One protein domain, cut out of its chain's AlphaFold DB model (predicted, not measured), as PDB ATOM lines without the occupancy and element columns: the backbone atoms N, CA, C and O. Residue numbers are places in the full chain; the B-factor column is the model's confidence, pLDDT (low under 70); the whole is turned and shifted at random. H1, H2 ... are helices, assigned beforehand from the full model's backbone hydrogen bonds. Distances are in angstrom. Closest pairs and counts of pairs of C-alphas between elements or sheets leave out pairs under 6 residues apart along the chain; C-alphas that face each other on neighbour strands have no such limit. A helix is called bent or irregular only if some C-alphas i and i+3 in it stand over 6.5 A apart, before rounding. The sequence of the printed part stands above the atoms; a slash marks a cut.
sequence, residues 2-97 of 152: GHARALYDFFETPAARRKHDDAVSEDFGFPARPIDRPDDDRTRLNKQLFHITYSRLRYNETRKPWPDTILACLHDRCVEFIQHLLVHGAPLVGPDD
ATOM      1  N   GLY A   2     -50.260  40.781  18.547       63.94
ATOM      2  CA  GLY A   2     -51.142  39.695  19.021       63.94
ATOM      3  C   GLY A   2     -50.472  38.316  19.003       63.94
ATOM      4  O   GLY A   2     -50.482  37.604  20.001       63.94
ATOM      5  N   HIS A   3     -49.752  38.017  17.920       73.56
ATOM      6  CA  HIS A   3     -48.934  36.807  17.804       73.56
ATOM      7  C   HIS A   3     -47.777  36.729  18.814       73.56
ATOM      8  O   HIS A   3     -47.372  35.632  19.169       73.56
ATOM      9  N   ALA A   4     -47.281  37.857  19.342       76.75
ATOM     10  CA  ALA A   4     -46.254  37.826  20.386       76.75
ATOM     11  C   ALA A   4     -46.807  37.185  21.663       76.75
ATOM     12  O   ALA A   4     -46.151  36.347  22.265       76.75
ATOM     13  N   ARG A   5     -48.045  37.530  22.050       81.62
ATOM     14  CA  ARG A   5     -48.705  36.915  23.207       81.62
ATOM     15  C   ARG A   5     -48.884  35.408  23.022       81.62
ATOM     16  O   ARG A   5     -48.591  34.676  23.957       81.62
ATOM     17  N   ALA A   6     -49.305  34.978  21.833       84.38
ATOM     18  CA  ALA A   6     -49.423  33.559  21.509       84.38
ATOM     19  C   ALA A   6     -48.072  32.836  21.618       84.38
ATOM     20  O   ALA A   6     -48.014  31.766  22.200       84.38
ATOM     21  N   LEU A   7     -46.977  33.447  21.149       87.19
ATOM     22  CA  LEU A   7     -45.629  32.883  21.301       87.19
ATOM     23  C   LEU A   7     -45.183  32.796  22.765       87.19
ATOM     24  O   LEU A   7     -44.584  31.803  23.162       87.19
ATOM     25  N   TYR A   8     -45.502  33.796  23.591       89.62
ATOM     26  CA  TYR A   8     -45.264  33.684  25.032       89.62
ATOM     27  C   TYR A   8     -46.047  32.522  25.637       89.62
ATOM     28  O   TYR A   8     -45.465  31.702  26.333       89.62
ATOM     29  N   ASP A   9     -47.342  32.414  25.340       88.94
ATOM     30  CA  ASP A   9     -48.156  31.312  25.857       88.94
ATOM     31  C   ASP A   9     -47.656  29.948  25.340       88.94
ATOM     32  O   ASP A   9     -47.598  29.003  26.123       88.94
ATOM     33  N   PHE A  10     -47.187  29.871  24.091       91.69
ATOM     34  CA  PHE A  10     -46.575  28.684  23.487       91.69
ATOM     35  C   PHE A  10     -45.323  28.204  24.237       91.69
ATOM     36  O   PHE A  10     -45.173  27.004  24.450       91.69
ATOM     37  N   PHE A  11     -44.432  29.117  24.647       93.31
ATOM     38  CA  PHE A  11     -43.176  28.772  25.331       93.31
ATOM     39  C   PHE A  11     -43.285  28.691  26.857       93.31
ATOM     40  O   PHE A  11     -42.455  28.040  27.488       93.31
ATOM     41  N   GLU A  12     -44.246  29.382  27.468       93.38
ATOM     42  CA  GLU A  12     -44.375  29.468  28.927       93.38
ATOM     43  C   GLU A  12     -45.378  28.456  29.496       93.38
ATOM     44  O   GLU A  12     -45.337  28.182  30.697       93.38
ATOM     45  N   THR A  13     -46.283  27.909  28.675       93.00
ATOM     46  CA  THR A  13     -47.348  27.000  29.129       93.00
ATOM     47  C   THR A  13     -46.907  25.540  29.020       93.00
ATOM     48  O   THR A  13     -46.744  25.042  27.907       93.00
ATOM     49  N   PRO A  14     -46.780  24.810  30.145       93.25
ATOM     50  CA  PRO A  14     -46.566  23.367  30.101       93.25
ATOM     51  C   PRO A  14     -47.758  22.657  29.453       93.25
ATOM     52  O   PRO A  14     -48.903  23.073  29.660       93.25
ATOM     53  N   ALA A  15     -47.532  21.538  28.763       90.69
ATOM     54  CA  ALA A  15     -48.577  20.754  28.098       90.69
ATOM     55  C   ALA A  15     -49.703  20.343  29.058       90.69
ATOM     56  O   ALA A  15     -50.879  20.448  28.720       90.69
ATOM     57  N   ALA A  16     -49.363  20.001  30.304       91.12
ATOM     58  CA  ALA A  16     -50.336  19.666  31.349       91.12
ATOM     59  C   ALA A  16     -51.271  20.831  31.744       91.12
ATOM     60  O   ALA A  16     -52.285  20.612  32.404       91.12
ATOM     61  N   ARG A  17     -50.922  22.074  31.393       90.94
ATOM     62  CA  ARG A  17     -51.697  23.294  31.679       90.94
ATOM     63  C   ARG A  17     -52.206  23.980  30.411       90.94
ATOM     64  O   ARG A  17     -52.644  25.131  30.487       90.94
ATOM     65  N   ARG A  18     -52.136  23.297  29.263       89.31
ATOM     66  CA  ARG A  18     -52.663  23.780  27.987       89.31
ATOM     67  C   ARG A  18     -54.110  24.223  28.138       89.31
ATOM     68  O   ARG A  18     -54.903  23.616  28.861       89.31
ATOM     69  N   LYS A  19     -54.451  25.286  27.423       85.12
ATOM     70  CA  LYS A  19     -55.833  25.712  27.250       85.12
ATOM     71  C   LYS A  19     -56.308  25.219  25.894       85.12
ATOM     72  O   LYS A  19     -55.641  25.460  24.898       85.12
ATOM     73  N   HIS A  20     -57.468  24.567  25.873       83.44
ATOM     74  CA  HIS A  20     -58.091  24.087  24.637       83.44
ATOM     75  C   HIS A  20     -57.126  23.220  23.802       83.44
ATOM     76  O   HIS A  20     -56.358  22.445  24.371       83.44
ATOM     77  N   ASP A  21     -57.167  23.377  22.480       82.94
ATOM     78  CA  ASP A  21     -56.310  22.682  21.514       82.94
ATOM     79  C   ASP A  21     -55.093  23.531  21.094       82.94
ATOM     80  O   ASP A  21     -54.536  23.338  20.013       82.94
ATOM     81  N   ASP A  22     -54.671  24.492  21.924       86.12
ATOM     82  CA  ASP A  22     -53.502  25.319  21.619       86.12
ATOM     83  C   ASP A  22     -52.232  24.459  21.595       86.12
ATOM     84  O   ASP A  22     -51.878  23.837  22.596       86.12
ATOM     85  N   ALA A  23     -51.500  24.457  20.482       87.88
ATOM     86  CA  ALA A  23     -50.166  23.864  20.449       87.88
ATOM     87  C   ALA A  23     -49.238  24.595  21.437       87.88
ATOM     88  O   ALA A  23     -49.296  25.820  21.561       87.88
ATOM     89  N   VAL A  24     -48.366  23.855  22.122       93.06
ATOM     90  CA  VAL A  24     -47.344  24.405  23.032       93.06
ATOM     91  C   VAL A  24     -45.983  23.794  22.725       93.06
ATOM     92  O   VAL A  24     -45.892  22.745  22.095       93.06
ATOM     93  N   SER A  25     -44.903  24.419  23.187       92.12
ATOM     94  CA  SER A  25     -43.554  23.987  22.816       92.12
ATOM     95  C   SER A  25     -43.218  22.558  23.260       92.12
ATOM     96  O   SER A  25     -42.458  21.862  22.588       92.12
ATOM     97  N   GLU A  26     -43.819  22.093  24.357       93.38
ATOM     98  CA  GLU A  26     -43.629  20.730  24.862       93.38
ATOM     99  C   GLU A  26     -44.204  19.653  23.930       93.38
ATOM    100  O   GLU A  26     -43.697  18.534  23.950       93.38
ATOM    101  N   ASP A  27     -45.166  19.982  23.052       89.50
ATOM    102  CA  ASP A  27     -45.625  19.060  21.993       89.50
ATOM    103  C   ASP A  27     -44.493  18.677  21.032       89.50
ATOM    104  O   ASP A  27     -44.507  17.613  20.418       89.50
ATOM    105  N   PHE A  28     -43.485  19.541  20.934       89.25
ATOM    106  CA  PHE A  28     -42.313  19.378  20.083       89.25
ATOM    107  C   PHE A  28     -41.094  18.885  20.879       89.25
ATOM    108  O   PHE A  28     -39.960  18.952  20.403       89.25
ATOM    109  N   GLY A  29     -41.294  18.431  22.121       89.88
ATOM    110  CA  GLY A  29     -40.212  18.027  23.017       89.88
ATOM    111  C   GLY A  29     -39.333  19.190  23.490       89.88
ATOM    112  O   GLY A  29     -38.222  18.956  23.962       89.88
ATOM    113  N   PHE A  30     -39.801  20.436  23.362       91.62
ATOM    114  CA  PHE A  30     -39.074  21.622  23.806       91.62
ATOM    115  C   PHE A  30     -39.668  22.159  25.116       91.62
ATOM    116  O   PHE A  30     -40.839  22.547  25.142       91.62
ATOM    117  N   PRO A  31     -38.896  22.206  26.216       93.12
ATOM    118  CA  PRO A  31     -39.446  22.429  27.551       93.12
ATOM    119  C   PRO A  31     -40.105  23.804  27.684       93.12
ATOM    120  O   PRO A  31     -39.547  24.806  27.226       93.12
ATOM    121  N   ALA A  32     -41.252  23.878  28.358       94.12
ATOM    122  CA  ALA A  32     -41.834  25.168  28.692       94.12
ATOM    123  C   ALA A  32     -40.973  25.865  29.758       94.12
ATOM    124  O   ALA A  32     -40.559  25.250  30.745       94.12
ATOM    125  N   ARG A  33     -40.687  27.159  29.581       93.12
ATOM    126  CA  ARG A  33     -39.989  27.967  30.591       93.12
ATOM    127  C   ARG A  33     -40.491  29.411  30.595       93.12
ATOM    128  O   ARG A  33     -40.762  29.941  29.518       93.12
ATOM    129  N   PRO A  34     -40.566  30.068  31.766       89.12
ATOM    130  CA  PRO A  34     -40.822  31.503  31.839       89.12
ATOM    131  C   PRO A  34     -39.797  32.282  31.012       89.12
ATOM    132  O   PRO A  34     -38.599  31.993  31.083       89.12
ATOM    133  N   ILE A  35     -40.261  33.265  30.244       88.44
ATOM    134  CA  ILE A  35     -39.386  34.171  29.502       88.44
ATOM    135  C   ILE A  35     -39.250  35.451  30.314       88.44
ATOM    136  O   ILE A  35     -40.253  36.070  30.682       88.44
ATOM    137  N   ASP A  36     -38.009  35.842  30.600       84.19
ATOM    138  CA  ASP A  36     -37.743  37.075  31.329       84.19
ATOM    139  C   ASP A  36     -38.161  38.282  30.482       84.19
ATOM    140  O   ASP A  36     -37.695  38.483  29.357       84.19
ATOM    141  N   ARG A  37     -39.107  39.059  31.007       81.88
ATOM    142  CA  ARG A  37     -39.627  40.268  30.369       81.88
ATOM    143  C   ARG A  37     -40.121  41.250  31.425       81.88
ATOM    144  O   ARG A  37     -40.609  40.823  32.475       81.88
ATOM    145  N   PRO A  38     -40.116  42.559  31.127       80.81
ATOM    146  CA  PRO A  38     -40.687  43.554  32.022       80.81
ATOM    147  C   PRO A  38     -42.168  43.280  32.332       80.81
ATOM    148  O   PRO A  38     -42.973  42.992  31.441       80.81
ATOM    149  N   ASP A  39     -42.564  43.436  33.596       77.00
ATOM    150  CA  ASP A  39     -43.961  43.274  34.030       77.00
ATOM    151  C   ASP A  39     -44.925  44.241  33.327       77.00
ATOM    152  O   ASP A  39     -46.097  43.921  33.069       77.00
ATOM    153  N   ASP A  40     -44.412  45.416  32.970       75.62
ATOM    154  CA  ASP A  40     -45.138  46.407  32.193       75.62
ATOM    155  C   ASP A  40     -45.482  45.859  30.802       75.62
ATOM    156  O   ASP A  40     -46.637  45.934  30.384       75.62
ATOM    157  N   ASP A  41     -44.549  45.184  30.126       75.94
ATOM    158  CA  ASP A  41     -44.770  44.582  28.805       75.94
ATOM    159  C   ASP A  41     -45.825  43.467  28.851       75.94
ATOM    160  O   ASP A  41     -46.718  43.403  27.995       75.94
ATOM    161  N   ARG A  42     -45.809  42.645  29.909       74.56
ATOM    162  CA  ARG A  42     -46.852  41.637  30.172       74.56
ATOM    163  C   ARG A  42     -48.229  42.282  30.346       74.56
ATOM    164  O   ARG A  42     -49.223  41.817  29.780       74.56
ATOM    165  N   THR A  43     -48.293  43.378  31.099       74.75
ATOM    166  CA  THR A  43     -49.532  44.132  31.330       74.75
ATOM    167  C   THR A  43     -50.046  44.778  30.044       74.75
ATOM    168  O   THR A  43     -51.253  44.742  29.777       74.75
ATOM    169  N   ARG A  44     -49.148  45.326  29.216       74.06
ATOM    170  CA  ARG A  44     -49.488  45.925  27.920       74.06
ATOM    171  C   ARG A  44     -50.064  44.890  26.955       74.06
ATOM    172  O   ARG A  44     -51.119  45.142  26.372       74.06
ATOM    173  N   LEU A  45     -49.449  43.712  26.835       74.19
ATOM    174  CA  LEU A  45     -49.983  42.626  26.005       74.19
ATOM    175  C   LEU A  45     -51.381  42.196  26.464       74.19
ATOM    176  O   LEU A  45     -52.307  42.180  25.662       74.19
ATOM    177  N   ASN A  46     -51.569  41.914  27.752       69.69
ATOM    178  CA  ASN A  46     -52.825  41.327  28.224       69.69
ATOM    179  C   ASN A  46     -53.972  42.343  28.298       69.69
ATOM    180  O   ASN A  46     -55.053  42.108  27.763       69.69
ATOM    181  N   LYS A  47     -53.751  43.500  28.935       67.81
ATOM    182  CA  LYS A  47     -54.829  44.464  29.220       67.81
ATOM    183  C   LYS A  47     -55.039  45.497  28.119       67.81
ATOM    184  O   LYS A  47     -56.142  46.022  27.991       67.81
ATOM    185  N   GLN A  48     -53.995  45.836  27.362       66.38
ATOM    186  CA  GLN A  48     -54.056  46.947  26.405       66.38
ATOM    187  C   GLN A  48     -54.222  46.467  24.962       66.38
ATOM    188  O   GLN A  48     -54.769  47.209  24.147       66.38
ATOM    189  N   LEU A  49     -53.817  45.236  24.626       67.88
ATOM    190  CA  LEU A  49     -53.998  44.692  23.278       67.88
ATOM    191  C   LEU A  49     -55.296  43.895  23.104       67.88
ATOM    192  O   LEU A  49     -55.927  44.028  22.062       67.88
ATOM    193  N   PHE A  50     -55.718  43.108  24.092       62.91
ATOM    194  CA  PHE A  50     -56.841  42.173  23.927       62.91
ATOM    195  C   PHE A  50     -58.093  42.533  24.727       62.91
ATOM    196  O   PHE A  50     -59.117  41.872  24.581       62.91
ATOM    197  N   HIS A  51     -58.050  43.559  25.581       61.72
ATOM    198  CA  HIS A  51     -59.214  43.988  26.360       61.72
ATOM    199  C   HIS A  51     -59.621  45.415  25.985       61.72
ATOM    200  O   HIS A  51     -58.787  46.323  25.904       61.72
ATOM    201  N   ILE A  52     -60.924  45.631  25.777       56.38
ATOM    202  CA  ILE A  52     -61.502  46.973  25.660       56.38
ATOM    203  C   ILE A  52     -61.527  47.560  27.069       56.38
ATOM    204  O   ILE A  52     -62.388  47.248  27.885       56.38
ATOM    205  N   THR A  53     -60.525  48.375  27.376       58.62
ATOM    206  CA  THR A  53     -60.379  49.039  28.672       58.62
ATOM    207  C   THR A  53     -60.314  50.547  28.461       58.62
ATOM    208  O   THR A  53     -59.763  51.006  27.461       58.62
ATOM    209  N   TYR A  54     -60.809  51.348  29.413       59.75
ATOM    210  CA  TYR A  54     -60.692  52.817  29.364       59.75
ATOM    211  C   TYR A  54     -59.236  53.299  29.211       59.75
ATOM    212  O   TYR A  54     -58.983  54.389  28.700       59.75
ATOM    213  N   SER A  55     -58.258  52.473  29.597       57.97
ATOM    214  CA  SER A  55     -56.835  52.694  29.340       57.97
ATOM    215  C   SER A  55     -56.476  52.783  27.854       57.97
ATOM    216  O   SER A  55     -55.577  53.551  27.531       57.97
ATOM    217  N   ARG A  56     -57.169  52.087  26.938       58.59
ATOM    218  CA  ARG A  56     -56.881  52.145  25.489       58.59
ATOM    219  C   ARG A  56     -57.076  53.536  24.882       58.59
ATOM    220  O   ARG A  56     -56.335  53.895  23.977       58.59
ATOM    221  N   LEU A  57     -58.007  54.337  25.405       55.97
ATOM    222  CA  LEU A  57     -58.350  55.663  24.862       55.97
ATOM    223  C   LEU A  57     -57.222  56.706  24.984       55.97
ATOM    224  O   LEU A  57     -57.358  57.817  24.479       55.97
ATOM    225  N   ARG A  58     -56.103  56.380  25.646       56.66
ATOM    226  CA  ARG A  58     -54.975  57.305  25.859       56.66
ATOM    227  C   ARG A  58     -53.802  57.114  24.888       56.66
ATOM    228  O   ARG A  58     -52.811  57.829  25.019       56.66
ATOM    229  N   TYR A  59     -53.882  56.168  23.952       58.97
ATOM    230  CA  TYR A  59     -52.734  55.725  23.152       58.97
ATOM    231  C   TYR A  59     -52.886  56.098  21.671       58.97
ATOM    232  O   TYR A  59     -53.822  55.666  21.007       58.97
ATOM    233  N   ASN A  60     -51.927  56.866  21.150       60.25
ATOM    234  CA  ASN A  60     -51.636  57.008  19.722       60.25
ATOM    235  C   ASN A  60     -50.120  56.788  19.512       60.25
ATOM    236  O   ASN A  60     -49.374  56.678  20.494       60.25
ATOM    237  N   GLU A  61     -49.663  56.727  18.258       59.38
ATOM    238  CA  GLU A  61     -48.248  56.488  17.919       59.38
ATOM    239  C   GLU A  61     -47.283  57.487  18.579       59.38
ATOM    240  O   GLU A  61     -46.142  57.136  18.863       59.38
ATOM    241  N   THR A  62     -47.756  58.692  18.910       59.06
ATOM    242  CA  THR A  62     -46.944  59.767  19.491       59.06
ATOM    243  C   THR A  62     -46.974  59.833  21.018       59.06
ATOM    244  O   THR A  62     -46.053  60.374  21.621       59.06
ATOM    245  N   ARG A  63     -47.998  59.285  21.682       60.69
ATOM    246  CA  ARG A  63     -48.178  59.412  23.140       60.69
ATOM    247  C   ARG A  63     -47.662  58.220  23.929       60.69
ATOM    248  O   ARG A  63     -47.290  58.420  25.078       60.69
ATOM    249  N   LYS A  64     -47.663  57.008  23.362       63.69
ATOM    250  CA  LYS A  64     -47.115  55.785  23.986       63.69
ATOM    251  C   LYS A  64     -46.931  54.680  22.925       63.69
ATOM    252  O   LYS A  64     -47.803  53.811  22.795       63.69
ATOM    253  N   PRO A  65     -45.821  54.681  22.165       70.75
ATOM    254  CA  PRO A  65     -45.562  53.646  21.166       70.75
ATOM    255  C   PRO A  65     -45.483  52.258  21.816       70.75
ATOM    256  O   PRO A  65     -45.143  52.116  22.998       70.75
ATOM    257  N   TRP A  66     -45.837  51.211  21.065       70.25
ATOM    258  CA  TRP A  66     -45.540  49.837  21.482       70.25
ATOM    259  C   TRP A  66     -44.033  49.685  21.685       70.25
ATOM    260  O   TRP A  66     -43.286  50.236  20.878       70.25
ATOM    261  N   PRO A  67     -43.580  49.000  22.740       70.06
ATOM    262  CA  PRO A  67     -42.166  48.840  22.981       70.06
ATOM    263  C   PRO A  67     -41.653  47.699  22.095       70.06
ATOM    264  O   PRO A  67     -42.293  46.649  21.976       70.06
ATOM    265  N   ASP A  68     -40.513  47.912  21.450       68.69
ATOM    266  CA  ASP A  68     -39.916  46.900  20.572       68.69
ATOM    267  C   ASP A  68     -39.282  45.745  21.392       68.69
ATOM    268  O   ASP A  68     -39.085  44.641  20.883       68.69
ATOM    269  N   THR A  69     -39.113  45.940  22.710       69.00
ATOM    270  CA  THR A  69     -38.638  44.946  23.695       69.00
ATOM    271  C   THR A  69     -39.505  43.693  23.783       69.00
ATOM    272  O   THR A  69     -38.986  42.606  24.028       69.00
ATOM    273  N   ILE A  70     -40.816  43.803  23.525       73.38
ATOM    274  CA  ILE A  70     -41.757  42.675  23.617       73.38
ATOM    275  C   ILE A  70     -41.342  41.509  22.715       73.38
ATOM    276  O   ILE A  70     -41.539  40.352  23.087       73.38
ATOM    277  N   LEU A  71     -40.825  41.807  21.523       74.19
ATOM    278  CA  LEU A  71     -40.374  40.788  20.575       74.19
ATOM    279  C   LEU A  71     -38.913  40.403  20.814       74.19
ATOM    280  O   LEU A  71     -38.566  39.243  20.618       74.19
ATOM    281  N   ALA A  72     -38.085  41.339  21.286       77.19
ATOM    282  CA  ALA A  72     -36.684  41.076  21.595       77.19
ATOM    283  C   ALA A  72     -36.523  39.966  22.651       77.19
ATOM    284  O   ALA A  72     -35.734  39.051  22.450       77.19
ATOM    285  N   CYS A  73     -37.337  39.969  23.714       82.19
ATOM    286  CA  CYS A  73     -37.304  38.916  24.743       82.19
ATOM    287  C   CYS A  73     -37.670  37.517  24.208       82.19
ATOM    288  O   CYS A  73     -37.278  36.511  24.793       82.19
ATOM    289  N   LEU A  74     -38.423  37.432  23.104       84.56
ATOM    290  CA  LEU A  74     -38.781  36.158  22.469       84.56
ATOM    291  C   LEU A  74     -37.689  35.640  21.531       84.56
ATOM    292  O   LEU A  74     -37.668  34.444  21.255       84.56
ATOM    293  N   HIS A  75     -36.818  36.519  21.027       85.31
ATOM    294  CA  HIS A  75     -35.878  36.204  19.949       85.31
ATOM    295  C   HIS A  75     -34.985  35.011  20.293       85.31
ATOM    296  O   HIS A  75     -35.038  34.001  19.592       85.31
ATOM    297  N   ASP A  76     -34.272  35.087  21.419       87.31
ATOM    298  CA  ASP A  76     -33.349  34.033  21.853       87.31
ATOM    299  C   ASP A  76     -34.088  32.688  22.011       87.31
ATOM    300  O   ASP A  76     -33.613  31.642  21.562       87.31
ATOM    301  N   ARG A  77     -35.312  32.706  22.564       90.56
ATOM    302  CA  ARG A  77     -36.110  31.484  22.747       90.56
ATOM    303  C   ARG A  77     -36.610  30.900  21.425       90.56
ATOM    304  O   ARG A  77     -36.631  29.680  21.279       90.56
ATOM    305  N   CYS A  78     -36.984  31.745  20.465       89.94
ATOM    306  CA  CYS A  78     -37.356  31.319  19.118       89.94
ATOM    307  C   CYS A  78     -36.170  30.687  18.378       89.94
ATOM    308  O   CYS A  78     -36.346  29.662  17.728       89.94
ATOM    309  N   VAL A  79     -34.968  31.264  18.496       90.81
ATOM    310  CA  VAL A  79     -33.743  30.711  17.895       90.81
ATOM    311  C   VAL A  79     -33.450  29.320  18.455       90.81
ATOM    312  O   VAL A  79     -33.299  28.374  17.682       90.81
ATOM    313  N   GLU A  80     -33.452  29.171  19.783       92.38
ATOM    314  CA  GLU A  80     -33.257  27.875  20.445       92.38
ATOM    315  C   GLU A  80     -34.302  26.837  19.999       92.38
ATOM    316  O   GLU A  80     -33.979  25.669  19.788       92.38
ATOM    317  N   PHE A  81     -35.560  27.257  19.837       91.94
ATOM    318  CA  PHE A  81     -36.637  26.374  19.396       91.94
ATOM    319  C   PHE A  81     -36.441  25.890  17.957       91.94
ATOM    320  O   PHE A  81     -36.563  24.697  17.690       91.94
ATOM    321  N   ILE A  82     -36.089  26.785  17.030       91.00
ATOM    322  CA  ILE A  82     -35.841  26.412  15.629       91.00
ATOM    323  C   ILE A  82     -34.634  25.471  15.532       91.00
ATOM    324  O   ILE A  82     -34.687  24.476  14.814       91.00
ATOM    325  N   GLN A  83     -33.570  25.737  16.294       92.25
ATOM    326  CA  GLN A  83     -32.420  24.835  16.386       92.25
ATOM    327  C   GLN A  83     -32.834  23.451  16.897       92.25
ATOM    328  O   GLN A  83     -32.446  22.441  16.313       92.25
ATOM    329  N   HIS A  84     -33.659  23.392  17.946       90.62
ATOM    330  CA  HIS A  84     -34.199  22.135  18.465       90.62
ATOM    331  C   HIS A  84     -34.992  21.371  17.399       90.62
ATOM    332  O   HIS A  84     -34.777  20.172  17.233       90.62
ATOM    333  N   LEU A  85     -35.854  22.057  16.645       89.06
ATOM    334  CA  LEU A  85     -36.630  21.450  15.561       89.06
ATOM    335  C   LEU A  85     -35.743  20.866  14.452       89.06
ATOM    336  O   LEU A  85     -35.994  19.752  13.997       89.06
ATOM    337  N   LEU A  86     -34.702  21.594  14.039       88.25
ATOM    338  CA  LEU A  86     -33.778  21.156  12.988       88.25
ATOM    339  C   LEU A  86     -32.908  19.971  13.433       88.25
ATOM    340  O   LEU A  86     -32.645  19.074  12.635       88.25
ATOM    341  N   VAL A  87     -32.490  19.932  14.704       87.88
ATOM    342  CA  VAL A  87     -31.677  18.833  15.261       87.88
ATOM    343  C   VAL A  87     -32.484  17.542  15.412       87.88
ATOM    344  O   VAL A  87     -31.963  16.459  15.160       87.88
ATOM    345  N   HIS A  88     -33.754  17.638  15.808       82.12
ATOM    346  CA  HIS A  88     -34.602  16.475  16.099       82.12
ATOM    347  C   HIS A  88     -35.547  16.110  14.929       82.12
ATOM    348  O   HIS A  88     -36.530  15.387  15.114       82.12
ATOM    349  N   GLY A  89     -35.277  16.619  13.720       66.06
ATOM    350  CA  GLY A  89     -36.223  16.672  12.602       66.06
ATOM    351  C   GLY A  89     -36.428  15.380  11.794       66.06
ATOM    352  O   GLY A  89     -35.572  14.999  11.000       66.06
ATOM    353  N   ALA A  90     -37.622  14.785  11.943       52.91
ATOM    354  CA  ALA A  90     -38.412  14.066  10.918       52.91
ATOM    355  C   ALA A  90     -39.899  13.863  11.332       52.91
ATOM    356  O   ALA A  90     -40.764  13.915  10.462       52.91
ATOM    357  N   PRO A  91     -40.258  13.680  12.627       63.34
ATOM    358  CA  PRO A  91     -41.668  13.568  13.040       63.34
ATOM    359  C   PRO A  91     -42.382  14.916  13.247       63.34
ATOM    360  O   PRO A  91     -43.607  14.955  13.271       63.34
ATOM    361  N   LEU A  92     -41.626  16.002  13.452       64.75
ATOM    362  CA  LEU A  92     -42.142  17.309  13.895       64.75
ATOM    363  C   LEU A  92     -42.115  18.393  12.810       64.75
ATOM    364  O   LEU A  92     -42.880  19.350  12.872       64.75
ATOM    365  N   VAL A  93     -41.222  18.251  11.833       64.38
ATOM    366  CA  VAL A  93     -41.031  19.172  10.711       64.38
ATOM    367  C   VAL A  93     -41.032  18.309   9.463       64.38
ATOM    368  O   VAL A  93     -40.231  17.376   9.374       64.38
ATOM    369  N   GLY A  94     -41.960  18.563   8.539       65.62
ATOM    370  CA  GLY A  94     -41.994  17.835   7.276       65.62
ATOM    371  C   GLY A  94     -40.656  17.994   6.541       65.62
ATOM    372  O   GLY A  94     -40.026  19.048   6.651       65.62
ATOM    373  N   PRO A  95     -40.191  16.981   5.788       68.19
ATOM    374  CA  PRO A  95     -38.920  17.065   5.062       68.19
ATOM    375  C   PRO A  95     -38.864  18.265   4.100       68.19
ATOM    376  O   PRO A  95     -37.791  18.822   3.879       68.19
ATOM    377  N   ASP A  96     -40.021  18.707   3.603       77.31
ATOM    378  CA  ASP A  96     -40.157  19.861   2.711       77.31
ATOM    379  C   ASP A  96     -40.030  21.215   3.434       77.31
ATOM    380  O   ASP A  96     -39.692  22.219   2.807       77.31
ATOM    381  N   ASP A  97     -40.236  21.252   4.754       80.56
ATOM    382  CA  ASP A  97     -40.211  22.486   5.550       80.56
ATOM    383  C   ASP A  97     -38.824  22.782   6.138       80.56
ATOM    384  O   ASP A  97     -38.523  23.926   6.491       80.56
TER     385      ASP A  97
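Overview. This is residues 2 to 97 of the 152 residues of an uncharacterized protein of Verrucomicrobia bacterium (UniProt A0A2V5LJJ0). One long helix, H5, runs along one side of a loose, elongated model, and the shorter helices H2, H1 and H3 follow one another along its other side, with H4 beyond H3 at the far end. H1 lies in the middle and packs on the first part of H5 and on H3, while the loop of residues 60 to 65 sticks out near the H4 end and the unnamed stretch of residues 13 to 24 bulges out beyond H1 and H2. The printed part has 96 residues with five named helices, in the order H1, H2, H3, H4, H5, and no named strand; the class is all helix, with 50 residues in named elements. The whole is loose, with a radius of gyration of the C-alphas of 15.9 A, and it spans 49 by 26 by 25 A along its three main axes.

Along the chain. H5, the longest helix, holds residues 69 to 87 and measures 28.3 A from its first C-alpha at (-38.638, 44.946, 23.695) to its last at (-31.677, 18.833, 15.261). It has a kink of 31 degrees near residue 77, and it is irregular, but only just: C-alphas 73 and 76 are 6.9 A apart, against about 5 A in a regular helix. H1 holds residues 2 to 12 and measures 15.8 A, beginning with C-alpha 2 at (-51.142, 39.695, 19.021). H3, residues 39 to 49, measures 14.8 A and is neither bent nor irregular, but only just: C-alphas 46 and 49 are 6.1 A apart. H2 is a helix of four residues, 25 to 28, and H4 one of five, residues 54 to 58. H4 is neither bent nor irregular, but only just, with C-alphas 55 and 58 at 6.1 A.

Arrangement. H5 touches H1 with residues 70 to 77 alone, and the closest C-alphas are those of Leu 71 and Ala 4, 6.6 A apart. The two run the same way at a steep tilt of 57 degrees. On from H1, H3 touches it, with the C-alphas of Arg 5 and Leu 45 closest at 6.5 A. H1 and H3 run opposite ways at a steep tilt of 48 degrees. H3 and H5 are close but not clearly touching, about perpendicular at 87 degrees, with the C-alphas of Asp 41 and Ile 70 closest at 6.3 A. H2 is close to H1 but not clearly touching, with the C-alphas of Phe 11 and Ser 25 closest at 5.4 A. H2 is also close to H5 but not clearly touching, where the closest C-alphas, of Phe 28 and Leu 85, are 7.6 A apart. H4 is close to H3 but not clearly touching, with the C-alphas of Gln 48 and Arg 56 closest at 6.0 A. H4 is apart from H1, H2 and H5, and H2 is apart from H3. Every O i to N i+4 pair is within hydrogen-bond range in H1, 6 of 7 are in H3 and 12 of 15 in H5; H4 has 0 of 1, but 2 of 2 O i to N i+3 pairs, and H2 is too short for an O i to N i+4 pair.

Size, cuts and confidence. The two C-alphas farthest apart, those of Arg 58 and Ala 90, are 48.7 A from each other. The centre of H1 is nearest to the mean of the C-alphas, at 2.1 A, and that of H4 is farthest, at 23.8 A. The link from H1 to H2 is long, with 12 residues; the links H2 to H3 and H4 to H5 are short, and the link H3 to H4 is tight. The printed part has no cut. The mean pLDDT of the printed part is 78.4, and confidence is under 70 at residue 2, residues 46 to 64, residues 68 to 69 and residues 89 to 95.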